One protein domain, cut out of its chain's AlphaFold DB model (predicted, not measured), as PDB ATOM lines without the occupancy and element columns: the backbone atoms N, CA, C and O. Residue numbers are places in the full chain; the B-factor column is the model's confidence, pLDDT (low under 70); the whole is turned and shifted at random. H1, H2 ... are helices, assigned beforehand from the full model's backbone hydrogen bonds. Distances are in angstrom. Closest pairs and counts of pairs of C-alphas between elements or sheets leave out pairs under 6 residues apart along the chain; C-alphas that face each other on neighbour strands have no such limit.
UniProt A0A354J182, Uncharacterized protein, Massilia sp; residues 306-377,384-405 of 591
ATOM      1  N   ASP A 306     -35.927 -58.760  33.604       95.94
ATOM      2  CA  ASP A 306     -36.920 -58.515  32.545       95.94
ATOM      3  C   ASP A 306     -38.090 -57.638  33.028       95.94
ATOM      4  O   ASP A 306     -38.454 -56.668  32.368       95.94
ATOM      5  N   GLU A 307     -38.626 -57.891  34.228       96.00
ATOM      6  CA  GLU A 307     -39.692 -57.058  34.809       96.00
ATOM      7  C   GLU A 307     -39.222 -55.627  35.114       96.00
ATOM      8  O   GLU A 307     -40.002 -54.680  34.989       96.00
ATOM      9  N   LEU A 308     -37.952 -55.447  35.502       95.50
ATOM     10  CA  LEU A 308     -37.356 -54.120  35.702       95.50
ATOM     11  C   LEU A 308     -37.181 -53.378  34.370       95.50
ATOM     12  O   LEU A 308     -37.426 -52.169  34.306       95.50
ATOM     13  N   TRP A 309     -36.793 -54.084  33.307       95.44
ATOM     14  CA  TRP A 309     -36.704 -53.519  31.960       95.44
ATOM     15  C   TRP A 309     -38.080 -53.105  31.437       95.44
ATOM     16  O   TRP A 309     -38.244 -51.967  30.999       95.44
ATOM     17  N   ASP A 310     -39.085 -53.968  31.576       96.25
ATOM     18  CA  ASP A 310     -40.463 -53.679  31.171       96.25
ATOM     19  C   ASP A 310     -41.077 -52.524  31.968       96.25
ATOM     20  O   ASP A 310     -41.866 -51.740  31.439       96.25
ATOM     21  N   ALA A 311     -40.742 -52.394  33.255       94.44
ATOM     22  CA  ALA A 311     -41.126 -51.231  34.050       94.44
ATOM     23  C   ALA A 311     -40.469 -49.950  33.512       94.44
ATOM     24  O   ALA A 311     -41.158 -48.968  33.259       94.44
ATOM     25  N   THR A 312     -39.164 -49.989  33.236       95.56
ATOM     26  CA  THR A 312     -38.418 -48.827  32.727       95.56
ATOM     27  C   THR A 312     -38.921 -48.373  31.352       95.56
ATOM     28  O   THR A 312     -39.008 -47.174  31.088       95.56
ATOM     29  N   LEU A 313     -39.270 -49.312  30.467       96.50
ATOM     30  CA  LEU A 313     -39.844 -49.002  29.156       96.50
ATOM     31  C   LEU A 313     -41.237 -48.381  29.278       96.50
ATOM     32  O   LEU A 313     -41.496 -47.369  28.634       96.50
ATOM     33  N   ARG A 314     -42.096 -48.922  30.152       95.38
ATOM     34  CA  ARG A 314     -43.414 -48.332  30.433       95.38
ATOM     35  C   ARG A 314     -43.306 -46.924  31.001       95.38
ATOM     36  O   ARG A 314     -44.041 -46.042  30.563       95.38
ATOM     37  N   ASP A 315     -42.385 -46.701  31.934       93.62
ATOM     38  CA  ASP A 315     -42.151 -45.377  32.507       93.62
ATOM     39  C   ASP A 315     -41.697 -44.399  31.420       93.62
ATOM     40  O   ASP A 315     -42.263 -43.315  31.282       93.62
ATOM     41  N   ARG A 316     -40.730 -44.800  30.585       94.44
ATOM     42  CA  ARG A 316     -40.259 -44.000  29.447       94.44
ATOM     43  C   ARG A 316     -41.403 -43.632  28.500       94.44
ATOM     44  O   ARG A 316     -41.540 -42.462  28.156       94.44
ATOM     45  N   ASP A 317     -42.208 -44.604  28.087       93.50
ATOM     46  CA  ASP A 317     -43.308 -44.380  27.144       93.50
ATOM     47  C   ASP A 317     -44.386 -43.475  27.768       93.50
ATOM     48  O   ASP A 317     -44.857 -42.540  27.123       93.50
ATOM     49  N   THR A 318     -44.659 -43.639  29.068       92.88
ATOM     50  CA  THR A 318     -45.531 -42.735  29.834       92.88
ATOM     51  C   THR A 318     -44.996 -41.300  29.808       92.88
ATOM     52  O   THR A 318     -45.750 -40.368  29.534       92.88
ATOM     53  N   TYR A 319     -43.693 -41.086  30.024       89.38
ATOM     54  CA  TYR A 319     -43.098 -39.746  29.933       89.38
ATOM     55  C   TYR A 319     -43.197 -39.140  28.527       89.38
ATOM     56  O   TYR A 319     -43.389 -37.928  28.410       89.38
ATOM     57  N   HIS A 320     -43.090 -39.951  27.468       87.94
ATOM     58  CA  HIS A 320     -43.288 -39.475  26.098       87.94
ATOM     59  C   HIS A 320     -44.731 -39.016  25.862       87.94
ATOM     60  O   HIS A 320     -44.922 -37.905  25.372       87.94
ATOM     61  N   GLU A 321     -45.729 -39.784  26.309       90.75
ATOM     62  CA  GLU A 321     -47.140 -39.387  26.208       90.75
ATOM     63  C   GLU A 321     -47.445 -38.091  26.975       90.75
ATOM     64  O   GLU A 321     -48.193 -37.237  26.496       90.75
ATOM     65  N   TRP A 322     -46.877 -37.918  28.173       91.56
ATOM     66  CA  TRP A 322     -47.043 -36.680  28.940       91.56
ATOM     67  C   TRP A 322     -46.367 -35.484  28.268       91.56
ATOM     68  O   TRP A 322     -46.913 -34.380  28.313       91.56
ATOM     69  N   ALA A 323     -45.216 -35.688  27.624       88.19
ATOM     70  CA  ALA A 323     -44.548 -34.644  26.854       88.19
ATOM     71  C   ALA A 323     -45.391 -34.203  25.646       88.19
ATOM     72  O   ALA A 323     -45.534 -33.001  25.434       88.19
ATOM     73  N   ASP A 324     -45.999 -35.142  24.914       89.75
ATOM     74  CA  ASP A 324     -46.887 -34.835  23.783       89.75
ATOM     75  C   ASP A 324     -48.144 -34.078  24.235       89.75
ATOM     76  O   ASP A 324     -48.484 -33.040  23.666       89.75
ATOM     77  N   LYS A 325     -48.791 -34.526  25.320       93.38
ATOM     78  CA  LYS A 325     -49.958 -33.836  25.903       93.38
ATOM     79  C   LYS A 325     -49.626 -32.413  26.346       93.38
ATOM     80  O   LYS A 325     -50.425 -31.497  26.151       93.38
ATOM     81  N   LEU A 326     -48.453 -32.211  26.950       90.88
ATOM     82  CA  LEU A 326     -48.018 -30.877  27.349       90.88
ATOM     83  C   LEU A 326     -47.704 -30.003  26.130       90.88
ATOM     84  O   LEU A 326     -48.101 -28.840  26.106       90.88
ATOM     85  N   ALA A 327     -47.033 -30.552  25.117       91.38
ATOM     86  CA  ALA A 327     -46.743 -29.850  23.871       91.38
ATOM     87  C   ALA A 327     -48.032 -29.393  23.172       91.38
ATOM     88  O   ALA A 327     -48.126 -28.240  22.757       91.38
ATOM     89  N   GLU A 328     -49.054 -30.253  23.118       93.69
ATOM     90  CA  GLU A 328     -50.379 -29.920  22.589       93.69
ATOM     91  C   GLU A 328     -51.061 -28.814  23.411       93.69
ATOM     92  O   GLU A 328     -51.587 -27.852  22.846       93.69
ATOM     93  N   ALA A 329     -51.009 -28.893  24.745       94.38
ATOM     94  CA  ALA A 329     -51.591 -27.879  25.623       94.38
ATOM     95  C   ALA A 329     -50.918 -26.504  25.464       94.38
ATOM     96  O   ALA A 329     -51.604 -25.484  25.381       94.38
ATOM     97  N   ILE A 330     -49.584 -26.472  25.382       92.94
ATOM     98  CA  ILE A 330     -48.798 -25.256  25.135       92.94
ATOM     99  C   ILE A 330     -49.109 -24.714  23.740       92.94
ATOM    100  O   ILE A 330     -49.355 -23.517  23.589       92.94
ATOM    101  N   SER A 331     -49.184 -25.601  22.746       95.00
ATOM    102  CA  SER A 331     -49.504 -25.223  21.375       95.00
ATOM    103  C   SER A 331     -50.873 -24.564  21.265       95.00
ATOM    104  O   SER A 331     -51.003 -23.497  20.669       95.00
ATOM    105  N   LYS A 332     -51.878 -25.133  21.936       95.44
ATOM    106  CA  LYS A 332     -53.228 -24.575  22.020       95.44
ATOM    107  C   LYS A 332     -53.281 -23.255  22.790       95.44
ATOM    108  O   LYS A 332     -54.118 -22.411  22.478       95.44
ATOM    109  N   HIS A 333     -52.439 -23.073  23.807       93.81
ATOM    110  CA  HIS A 333     -52.452 -21.859  24.623       93.81
ATOM    111  C   HIS A 333     -51.816 -20.657  23.919       93.81
ATOM    112  O   HIS A 333     -52.336 -19.549  24.021       93.81
ATOM    113  N   PHE A 334     -50.710 -20.881  23.209       94.12
ATOM    114  CA  PHE A 334     -49.940 -19.822  22.550       94.12
ATOM    115  C   PHE A 334     -50.178 -19.719  21.042       94.12
ATOM    116  O   PHE A 334     -49.552 -18.889  20.391       94.12
ATOM    117  N   ASP A 335     -51.051 -20.563  20.485       95.19
ATOM    118  CA  ASP A 335     -51.294 -20.667  19.038       95.19
ATOM    119  C   ASP A 335     -49.990 -20.886  18.238       95.19
ATOM    120  O   ASP A 335     -49.808 -20.402  17.121       95.19
ATOM    121  N   ALA A 336     -49.042 -21.612  18.842       95.31
ATOM    122  CA  ALA A 336     -47.713 -21.873  18.299       95.31
ATOM    123  C   ALA A 336     -47.487 -23.383  18.192       95.31
ATOM    124  O   ALA A 336     -47.673 -24.118  19.156       95.31
ATOM    125  N   TYR A 337     -47.109 -23.888  17.020       95.00
ATOM    126  CA  TYR A 337     -46.914 -25.325  16.823       95.00
ATOM    127  C   TYR A 337     -45.596 -25.796  17.458       95.00
ATOM    128  O   TYR A 337     -44.528 -25.488  16.940       95.00
ATOM    129  N   ILE A 338     -45.682 -26.560  18.553       95.38
ATOM    130  CA  ILE A 338     -44.521 -27.128  19.274       95.38
ATOM    131  C   ILE A 338     -43.956 -28.381  18.568       95.38
ATOM    132  O   ILE A 338     -42.815 -28.790  18.784       95.38
ATOM    133  N   GLY A 339     -44.747 -28.986  17.677       92.19
ATOM    134  CA  GLY A 339     -44.379 -30.202  16.958       92.19
ATOM    135  C   GLY A 339     -44.573 -31.491  17.753       92.19
ATOM    136  O   GLY A 339     -44.621 -31.494  18.979       92.19
ATOM    137  N   GLU A 340     -44.686 -32.601  17.026       89.25
ATOM    138  CA  GLU A 340     -44.736 -33.948  17.606       89.25
ATOM    139  C   GLU A 340     -43.344 -34.371  18.088       89.25
ATOM    140  O   GLU A 340     -42.321 -33.996  17.495       89.25
ATOM    141  N   HIS A 341     -43.288 -35.157  19.162       85.31
ATOM    142  CA  HIS A 341     -42.031 -35.660  19.699       85.31
ATOM    143  C   HIS A 341     -41.404 -36.651  18.708       85.31
ATOM    144  O   HIS A 341     -41.898 -37.753  18.480       85.31
ATOM    145  N   SER A 342     -40.294 -36.251  18.092       88.38
ATOM    146  CA  SER A 342     -39.534 -37.092  17.164       88.38
ATOM    147  C   SER A 342     -38.054 -37.053  17.523       88.38
ATOM    148  O   SER A 342     -37.609 -36.222  18.308       88.38
ATOM    149  N   ASN A 343     -37.244 -37.926  16.927       85.81
ATOM    150  CA  ASN A 343     -35.791 -37.870  17.118       85.81
ATOM    151  C   ASN A 343     -35.168 -36.524  16.683       85.81
ATOM    152  O   ASN A 343     -34.067 -36.198  17.123       85.81
ATOM    153  N   ALA A 344     -35.855 -35.768  15.822       87.75
ATOM    154  CA  ALA A 344     -35.426 -34.475  15.304       87.75
ATOM    155  C   ALA A 344     -36.079 -33.283  16.023       87.75
ATOM    156  O   ALA A 344     -35.579 -32.170  15.886       87.75
ATOM    157  N   ASN A 345     -37.160 -33.504  16.780       90.69
ATOM    158  CA  ASN A 345     -37.906 -32.449  17.458       90.69
ATOM    159  C   ASN A 345     -37.968 -32.697  18.966       90.69
ATOM    160  O   ASN A 345     -38.499 -33.713  19.414       90.69
ATOM    161  N   CYS A 346     -37.461 -31.746  19.749       90.44
ATOM    162  CA  CYS A 346     -37.579 -31.764  21.200       90.44
ATOM    163  C   CYS A 346     -38.682 -30.773  21.609       90.44
ATOM    164  O   CYS A 346     -38.387 -29.585  21.737       90.44
ATOM    165  N   PRO A 347     -39.922 -31.229  21.862       88.62
ATOM    166  CA  PRO A 347     -41.056 -30.365  22.168       88.62
ATOM    167  C   PRO A 347     -40.815 -29.519  23.420       88.62
ATOM    168  O   PRO A 347     -41.341 -28.423  23.525       88.62
ATOM    169  N   TRP A 348     -39.963 -29.967  24.347       88.19
ATOM    170  CA  TRP A 348     -39.543 -29.170  25.502       88.19
ATOM    171  C   TRP A 348     -38.710 -27.942  25.128       88.19
ATOM    172  O   TRP A 348     -38.839 -26.907  25.773       88.19
ATOM    173  N   ALA A 349     -37.843 -28.056  24.117       92.12
ATOM    174  CA  ALA A 349     -37.028 -26.940  23.649       92.12
ATOM    175  C   ALA A 349     -37.886 -25.935  22.872       92.12
ATOM    176  O   ALA A 349     -37.859 -24.753  23.191       92.12
ATOM    177  N   GLU A 350     -38.717 -26.419  21.945       92.81
ATOM    178  CA  GLU A 350     -39.664 -25.583  21.192       92.81
ATOM    179  C   GLU A 350     -40.680 -24.899  22.124       92.81
ATOM    180  O   GLU A 350     -40.942 -23.705  22.007       92.81
ATOM    181  N   ALA A 351     -41.205 -25.620  23.121       91.69
ATOM    182  CA  ALA A 351     -42.076 -25.043  24.143       91.69
ATOM    183  C   ALA A 351     -41.377 -23.932  24.928       91.69
ATOM    184  O   ALA A 351     -41.991 -22.899  25.190       91.69
ATOM    185  N   LEU A 352     -40.107 -24.122  25.297       90.88
ATOM    186  CA  LEU A 352     -39.335 -23.100  25.993       90.88
ATOM    187  C   LEU A 352     -39.135 -21.862  25.111       90.88
ATOM    188  O   LEU A 352     -39.349 -20.758  25.599       90.88
ATOM    189  N   GLU A 353     -38.807 -22.031  23.828       92.88
ATOM    190  CA  GLU A 353     -38.673 -20.913  22.883       92.88
ATOM    191  C   GLU A 353     -39.986 -20.133  22.730       92.88
ATOM    192  O   GLU A 353     -39.982 -18.901  22.752       92.88
ATOM    193  N   VAL A 354     -41.124 -20.829  22.651       93.44
ATOM    194  CA  VAL A 354     -42.446 -20.189  22.613       93.44
ATOM    195  C   VAL A 354     -42.733 -19.429  23.909       93.44
ATOM    196  O   VAL A 354     -43.194 -18.291  23.853       93.44
ATOM    197  N   ILE A 355     -42.433 -20.011  25.073       88.44
ATOM    198  CA  ILE A 355     -42.650 -19.364  26.376       88.44
ATOM    199  C   ILE A 355     -41.742 -18.136  26.547       88.44
ATOM    200  O   ILE A 355     -42.205 -17.097  27.017       88.44
ATOM    201  N   GLU A 356     -40.465 -18.230  26.174       88.19
ATOM    202  CA  GLU A 356     -39.504 -17.122  26.254       88.19
ATOM    203  C   GLU A 356     -39.821 -16.011  25.245       88.19
ATOM    204  O   GLU A 356     -39.633 -14.833  25.538       88.19
ATOM    205  N   GLY A 357     -40.383 -16.352  24.083       88.00
ATOM    206  CA  GLY A 357     -40.905 -15.371  23.132       88.00
ATOM    207  C   GLY A 357     -42.132 -14.602  23.641       88.00
ATOM    208  O   GLY A 357     -42.446 -13.538  23.109       88.00
ATOM    209  N   TYR A 358     -42.808 -15.108  24.678       82.50
ATOM    210  CA  TYR A 358     -44.052 -14.563  25.232       82.50
ATOM    211  C   TYR A 358     -43.857 -13.583  26.406       82.50
ATOM    212  O   TYR A 358     -44.823 -13.249  27.098       82.50
ATOM    213  N   GLU A 359     -42.635 -13.077  26.625       66.19
ATOM    214  CA  GLU A 359     -42.258 -12.220  27.769       66.19
ATOM    215  C   GLU A 359     -43.108 -10.942  27.962       66.19
ATOM    216  O   GLU A 359     -43.100 -10.367  29.055       66.19
ATOM    217  N   ASP A 360     -43.917 -10.532  26.980       64.19
ATOM    218  CA  ASP A 360     -44.733  -9.316  27.061       64.19
ATOM    219  C   ASP A 360     -46.164  -9.512  27.622       64.19
ATOM    220  O   ASP A 360     -46.791  -8.527  28.027       64.19
ATOM    221  N   GLU A 361     -46.692 -10.743  27.762       60.09
ATOM    222  CA  GLU A 361     -48.069 -10.968  28.251       60.09
ATOM    223  C   GLU A 361     -48.200 -11.994  29.408       60.09
ATOM    224  O   GLU A 361     -48.351 -13.195  29.231       60.09
ATOM    225  N   LYS A 362     -48.243 -11.461  30.642       59.09
ATOM    226  CA  LYS A 362     -48.792 -12.036  31.900       59.09
ATOM    227  C   LYS A 362     -48.360 -13.476  32.298       59.09
ATOM    228  O   LYS A 362     -49.123 -14.426  32.113       59.09
ATOM    229  N   PRO A 363     -47.299 -13.608  33.125       58.06
ATOM    230  CA  PRO A 363     -46.868 -14.863  33.775       58.06
ATOM    231  C   PRO A 363     -47.944 -15.612  34.590       58.06
ATOM    232  O   PRO A 363     -47.792 -16.791  34.901       58.06
ATOM    233  N   ALA A 364     -49.035 -14.937  34.965       59.97
ATOM    234  CA  ALA A 364     -50.112 -15.501  35.777       59.97
ATOM    235  C   ALA A 364     -50.969 -16.546  35.039       59.97
ATOM    236  O   ALA A 364     -51.525 -17.425  35.690       59.97
ATOM    237  N   HIS A 365     -51.080 -16.469  33.708       61.28
ATOM    238  CA  HIS A 365     -51.852 -17.449  32.935       61.28
ATOM    239  C   HIS A 365     -51.126 -18.792  32.821       61.28
ATOM    240  O   HIS A 365     -51.764 -19.841  32.881       61.28
ATOM    241  N   PHE A 366     -49.794 -18.764  32.765       62.69
ATOM    242  CA  PHE A 366     -48.979 -19.969  32.658       62.69
ATOM    243  C   PHE A 366     -49.002 -20.819  33.934       62.69
ATOM    244  O   PHE A 366     -49.092 -22.043  33.881       62.69
ATOM    245  N   ALA A 367     -49.024 -20.167  35.098       63.41
ATOM    246  CA  ALA A 367     -49.147 -20.838  36.391       63.41
ATOM    247  C   ALA A 367     -50.463 -21.627  36.556       63.41
ATOM    248  O   ALA A 367     -50.532 -22.513  37.402       63.41
ATOM    249  N   ALA A 368     -51.497 -21.320  35.764       65.00
ATOM    250  CA  ALA A 368     -52.785 -22.009  35.814       65.00
ATOM    251  C   ALA A 368     -52.831 -23.304  34.979       65.00
ATOM    252  O   ALA A 368     -53.746 -24.101  35.171       65.00
ATOM    253  N   LEU A 369     -51.878 -23.513  34.060       65.25
ATOM    254  CA  LEU A 369     -51.839 -24.681  33.167       65.25
ATOM    255  C   LEU A 369     -51.068 -25.867  33.748       65.25
ATOM    256  O   LEU A 369     -51.201 -26.986  33.259       65.25
ATOM    257  N   LEU A 370     -50.259 -25.638  34.783       64.69
ATOM    258  CA  LEU A 370     -49.500 -26.701  35.424       64.69
ATOM    259  C   LEU A 370     -50.370 -27.415  36.464       64.69
ATOM    260  O   LEU A 370     -51.046 -26.741  37.249       64.69
ATOM    261  N   PRO A 371     -50.360 -28.762  36.504       49.66
ATOM    262  CA  PRO A 371     -51.090 -29.537  37.498       49.66
ATOM    263  C   PRO A 371     -50.466 -29.341  38.890       49.66
ATOM    264  O   PRO A 371     -49.673 -30.144  39.366       49.66
ATOM    265  N   GLY A 372     -50.838 -28.242  39.546       48.06
ATOM    266  CA  GLY A 372     -50.454 -27.893  40.911       48.06
ATOM    267  C   GLY A 372     -48.975 -27.509  41.103       48.06
ATOM    268  O   GLY A 372     -48.113 -27.837  40.294       48.06
ATOM    269  N   PRO A 373     -48.642 -26.832  42.218       46.53
ATOM    270  CA  PRO A 373     -47.283 -26.383  42.544       46.53
ATOM    271  C   PRO A 373     -46.355 -27.528  43.010       46.53
ATOM    272  O   PRO A 373     -45.438 -27.300  43.788       46.53
ATOM    273  N   TYR A 374     -46.617 -28.775  42.602       45.81
ATOM    274  CA  TYR A 374     -46.086 -29.972  43.267       45.81
ATOM    275  C   TYR A 374     -44.686 -30.402  42.815       45.81
ATOM    276  O   TYR A 374     -44.125 -31.344  43.373       45.81
ATOM    277  N   TYR A 375     -44.093 -29.723  41.834       50.31
ATOM    278  CA  TYR A 375     -42.697 -29.956  41.492       50.31
ATOM    279  C   TYR A 375     -41.802 -29.051  42.343       50.31
ATOM    280  O   TYR A 375     -41.556 -27.897  42.007       50.31
ATOM    281  N   MET A 376     -41.283 -29.648  43.420       45.75
ATOM    282  CA  MET A 376     -40.180 -29.179  44.271       45.75
ATOM    283  C   MET A 376     -40.556 -28.153  45.353       45.75
ATOM    284  O   MET A 376     -40.598 -26.946  45.116       45.75
ATOM    285  N   ASP A 377     -40.702 -28.637  46.593       51.75
ATOM    286  CA  ASP A 377     -40.480 -27.800  47.776       51.75
ATOM    287  C   ASP A 377     -39.082 -27.157  47.658       51.75
ATOM    288  O   ASP A 377     -38.091 -27.879  47.484       51.75
ATOM    289  N   VAL A 384     -39.703 -19.705  43.770       72.75
ATOM    290  CA  VAL A 384     -39.096 -19.665  42.433       72.75
ATOM    291  C   VAL A 384     -40.210 -19.461  41.402       72.75
ATOM    292  O   VAL A 384     -41.246 -20.123  41.484       72.75
ATOM    293  N   SER A 385     -40.034 -18.537  40.451       78.19
ATOM    294  CA  SER A 385     -41.039 -18.303  39.406       78.19
ATOM    295  C   SER A 385     -41.181 -19.535  38.505       78.19
ATOM    296  O   SER A 385     -40.221 -20.267  38.287       78.19
ATOM    297  N   ILE A 386     -42.374 -19.761  37.950       73.12
ATOM    298  CA  ILE A 386     -42.643 -20.906  37.060       73.12
ATOM    299  C   ILE A 386     -41.690 -20.937  35.854       73.12
ATOM    300  O   ILE A 386     -41.215 -22.002  35.470       73.12
ATOM    301  N   LEU A 387     -41.357 -19.771  35.295       74.31
ATOM    302  CA  LEU A 387     -40.392 -19.666  34.199       74.31
ATOM    303  C   LEU A 387     -39.006 -20.175  34.613       74.31
ATOM    304  O   LEU A 387     -38.376 -20.933  33.885       74.31
ATOM    305  N   GLU A 388     -38.545 -19.791  35.802       79.69
ATOM    306  CA  GLU A 388     -37.265 -20.246  36.346       79.69
ATOM    307  C   GLU A 388     -37.283 -21.756  36.649       79.69
ATOM    308  O   GLU A 388     -36.281 -22.436  36.446       79.69
ATOM    309  N   GLN A 389     -38.425 -22.319  37.060       75.88
ATOM    310  CA  GLN A 389     -38.575 -23.773  37.201       75.88
ATOM    311  C   GLN A 389     -38.444 -24.496  35.850       75.88
ATOM    312  O   GLN A 389     -37.708 -25.478  35.753       75.88
ATOM    313  N   PHE A 390     -39.093 -23.986  34.796       73.44
ATOM    314  CA  PHE A 390     -38.969 -24.533  33.440       73.44
ATOM    315  C   PHE A 390     -37.539 -24.449  32.907       73.44
ATOM    316  O   PHE A 390     -37.047 -25.424  32.339       73.44
ATOM    317  N   LYS A 391     -36.849 -23.326  33.142       77.06
ATOM    318  CA  LYS A 391     -35.434 -23.168  32.782       77.06
ATOM    319  C   LYS A 391     -34.573 -24.238  33.441       77.06
ATOM    320  O   LYS A 391     -33.827 -24.919  32.748       77.06
ATOM    321  N   ARG A 392     -34.755 -24.481  34.743       80.62
ATOM    322  CA  ARG A 392     -34.026 -25.535  35.470       80.62
ATOM    323  C   ARG A 392     -34.321 -26.936  34.941       80.62
ATOM    324  O   ARG A 392     -33.396 -27.723  34.781       80.62
ATOM    325  N   MET A 393     -35.578 -27.245  34.618       77.06
ATOM    326  CA  MET A 393     -35.937 -28.522  33.985       77.06
ATOM    327  C   MET A 393     -35.281 -28.691  32.609       77.06
ATOM    328  O   MET A 393     -34.753 -29.761  32.302       77.06
ATOM    329  N   ALA A 394     -35.297 -27.646  31.779       77.31
ATOM    330  CA  ALA A 394     -34.664 -27.665  30.466       77.31
ATOM    331  C   ALA A 394     -33.137 -27.821  30.578       77.31
ATOM    332  O   ALA A 394     -32.540 -28.610  29.837       77.31
ATOM    333  N   GLU A 395     -32.512 -27.130  31.536       77.94
ATOM    334  CA  GLU A 395     -31.090 -27.247  31.862       77.94
ATOM    335  C   GLU A 395     -30.727 -28.654  32.351       77.94
ATOM    336  O   GLU A 395     -29.758 -29.230  31.853       77.94
ATOM    337  N   ASP A 396     -31.515 -29.254  33.247       75.25
ATOM    338  CA  ASP A 396     -31.303 -30.629  33.712       75.25
ATOM    339  C   ASP A 396     -31.451 -31.640  32.566       75.25
ATOM    340  O   ASP A 396     -30.603 -32.523  32.401       75.25
ATOM    341  N   ALA A 397     -32.454 -31.472  31.698       73.69
ATOM    342  CA  ALA A 397     -32.624 -32.310  30.514       73.69
ATOM    343  C   ALA A 397     -31.451 -32.167  29.523       73.69
ATOM    344  O   ALA A 397     -31.025 -33.145  28.898       73.69
ATOM    345  N   ALA A 398     -30.903 -30.960  29.356       75.69
ATOM    346  CA  ALA A 398     -29.717 -30.712  28.534       75.69
ATOM    347  C   ALA A 398     -28.439 -31.285  29.173       75.69
ATOM    348  O   ALA A 398     -27.591 -31.867  28.483       75.69
ATOM    349  N   ARG A 399     -28.309 -31.184  30.499       78.75
ATOM    350  CA  ARG A 399     -27.204 -31.753  31.275       78.75
ATOM    351  C   ARG A 399     -27.202 -33.272  31.192       78.75
ATOM    352  O   ARG A 399     -26.150 -33.856  30.951       78.75
ATOM    353  N   TRP A 400     -28.365 -33.903  31.314       70.38
ATOM    354  CA  TRP A 400     -28.521 -35.346  31.158       70.38
ATOM    355  C   TRP A 400     -28.097 -35.820  29.763       70.38
ATOM    356  O   TRP A 400     -27.278 -36.730  29.640       70.38
ATOM    357  N   ARG A 401     -28.551 -35.134  28.705       78.44
ATOM    358  CA  ARG A 401     -28.097 -35.390  27.325       78.44
ATOM    359  C   ARG A 401     -26.578 -35.245  27.180       78.44
ATOM    360  O   ARG A 401     -25.937 -36.085  26.552       78.44
ATOM    361  N   SER A 402     -25.990 -34.230  27.810       78.56
ATOM    362  CA  SER A 402     -24.537 -34.009  27.805       78.56
ATOM    363  C   SER A 402     -23.775 -35.104  28.555       78.56
ATOM    364  O   SER A 402     -22.717 -35.534  28.102       78.56
ATOM    365  N   LEU A 403     -24.304 -35.601  29.676       78.75
ATOM    366  CA  LEU A 403     -23.725 -36.726  30.421       78.75
ATOM    367  C   LEU A 403     -23.768 -38.021  29.609       78.75
ATOM    368  O   LEU A 403     -22.790 -38.762  29.592       78.75
ATOM    369  N   LEU A 404     -24.859 -38.268  28.883       72.75
ATOM    370  CA  LEU A 404     -24.956 -39.408  27.973       72.75
ATOM    371  C   LEU A 404     -23.966 -39.295  26.803       72.75
ATOM    372  O   LEU A 404     -23.353 -40.293  26.439       72.75
ATOM    373  N   ALA A 405     -23.757 -38.091  26.263       77.69
ATOM    374  CA  ALA A 405     -22.807 -37.845  25.175       77.69
ATOM    375  C   ALA A 405     -21.332 -37.883  25.617       77.69
ATOM    376  O   ALA A 405     -20.459 -38.253  24.835       77.69
TER     377      ALA A 405
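AT A GLANCE: This is residues 306 to 377 and 384 to 405 of the 591 residues of an uncharacterized protein of Massilia sp (UniProt A0A354J182). Long helix H1 sticks out with residues 306 to 319, and its later part packs beside short H2, which sits between H1 and H4; H4 residues 399 to 405 stick out too. The 94 printed residues, all helix by class, hold four named helices, H1 to H4 in order, and no named strand. The whole is only just compact, close to loose, with a radius of gyration of the C-alphas of 14.6 A, and spans 49 by 31 by 26 A.

IN THESE COORDINATES: H1, residues 306 to 334, begins at C-alpha (-36.920, -58.515, 32.545) and measures 42.0 A. H2 is residues 347 to 357, 15.0 A, and H3 363 to 366. H4, residues 386 to 405, 28.7 A, ends at C-alpha (-22.807, -37.845, 25.175).

HOW THE PARTS SIT: H1, with residues 323 to 334 alone, touches H2, the same way at a shallow tilt of 28 degrees; the closest C-alphas, of Ala 327 and Pro 347, are 6.0 A apart. H4, with residues 390 to 394 alone, touches H2, opposite ways at a steep tilt of 40 degrees; the closest C-alphas, of Trp 348 and Ala 394, are 7.1 A apart. H3 is close to H4 but not clearly touching, C-alphas 366 and 386 being closest at 7.8 A. H1 and H4 are apart. Every O i to N i+4 pair is within hydrogen-bond range in H1, H2 and H4; H3 is too short for one.

THE WHOLE: Residues 378 to 383 are not printed; C-alphas 377 and 384 are 9.8 A apart across the cut. The H1 to H2 link is long. Residues 359 to 377 have pLDDT under 70.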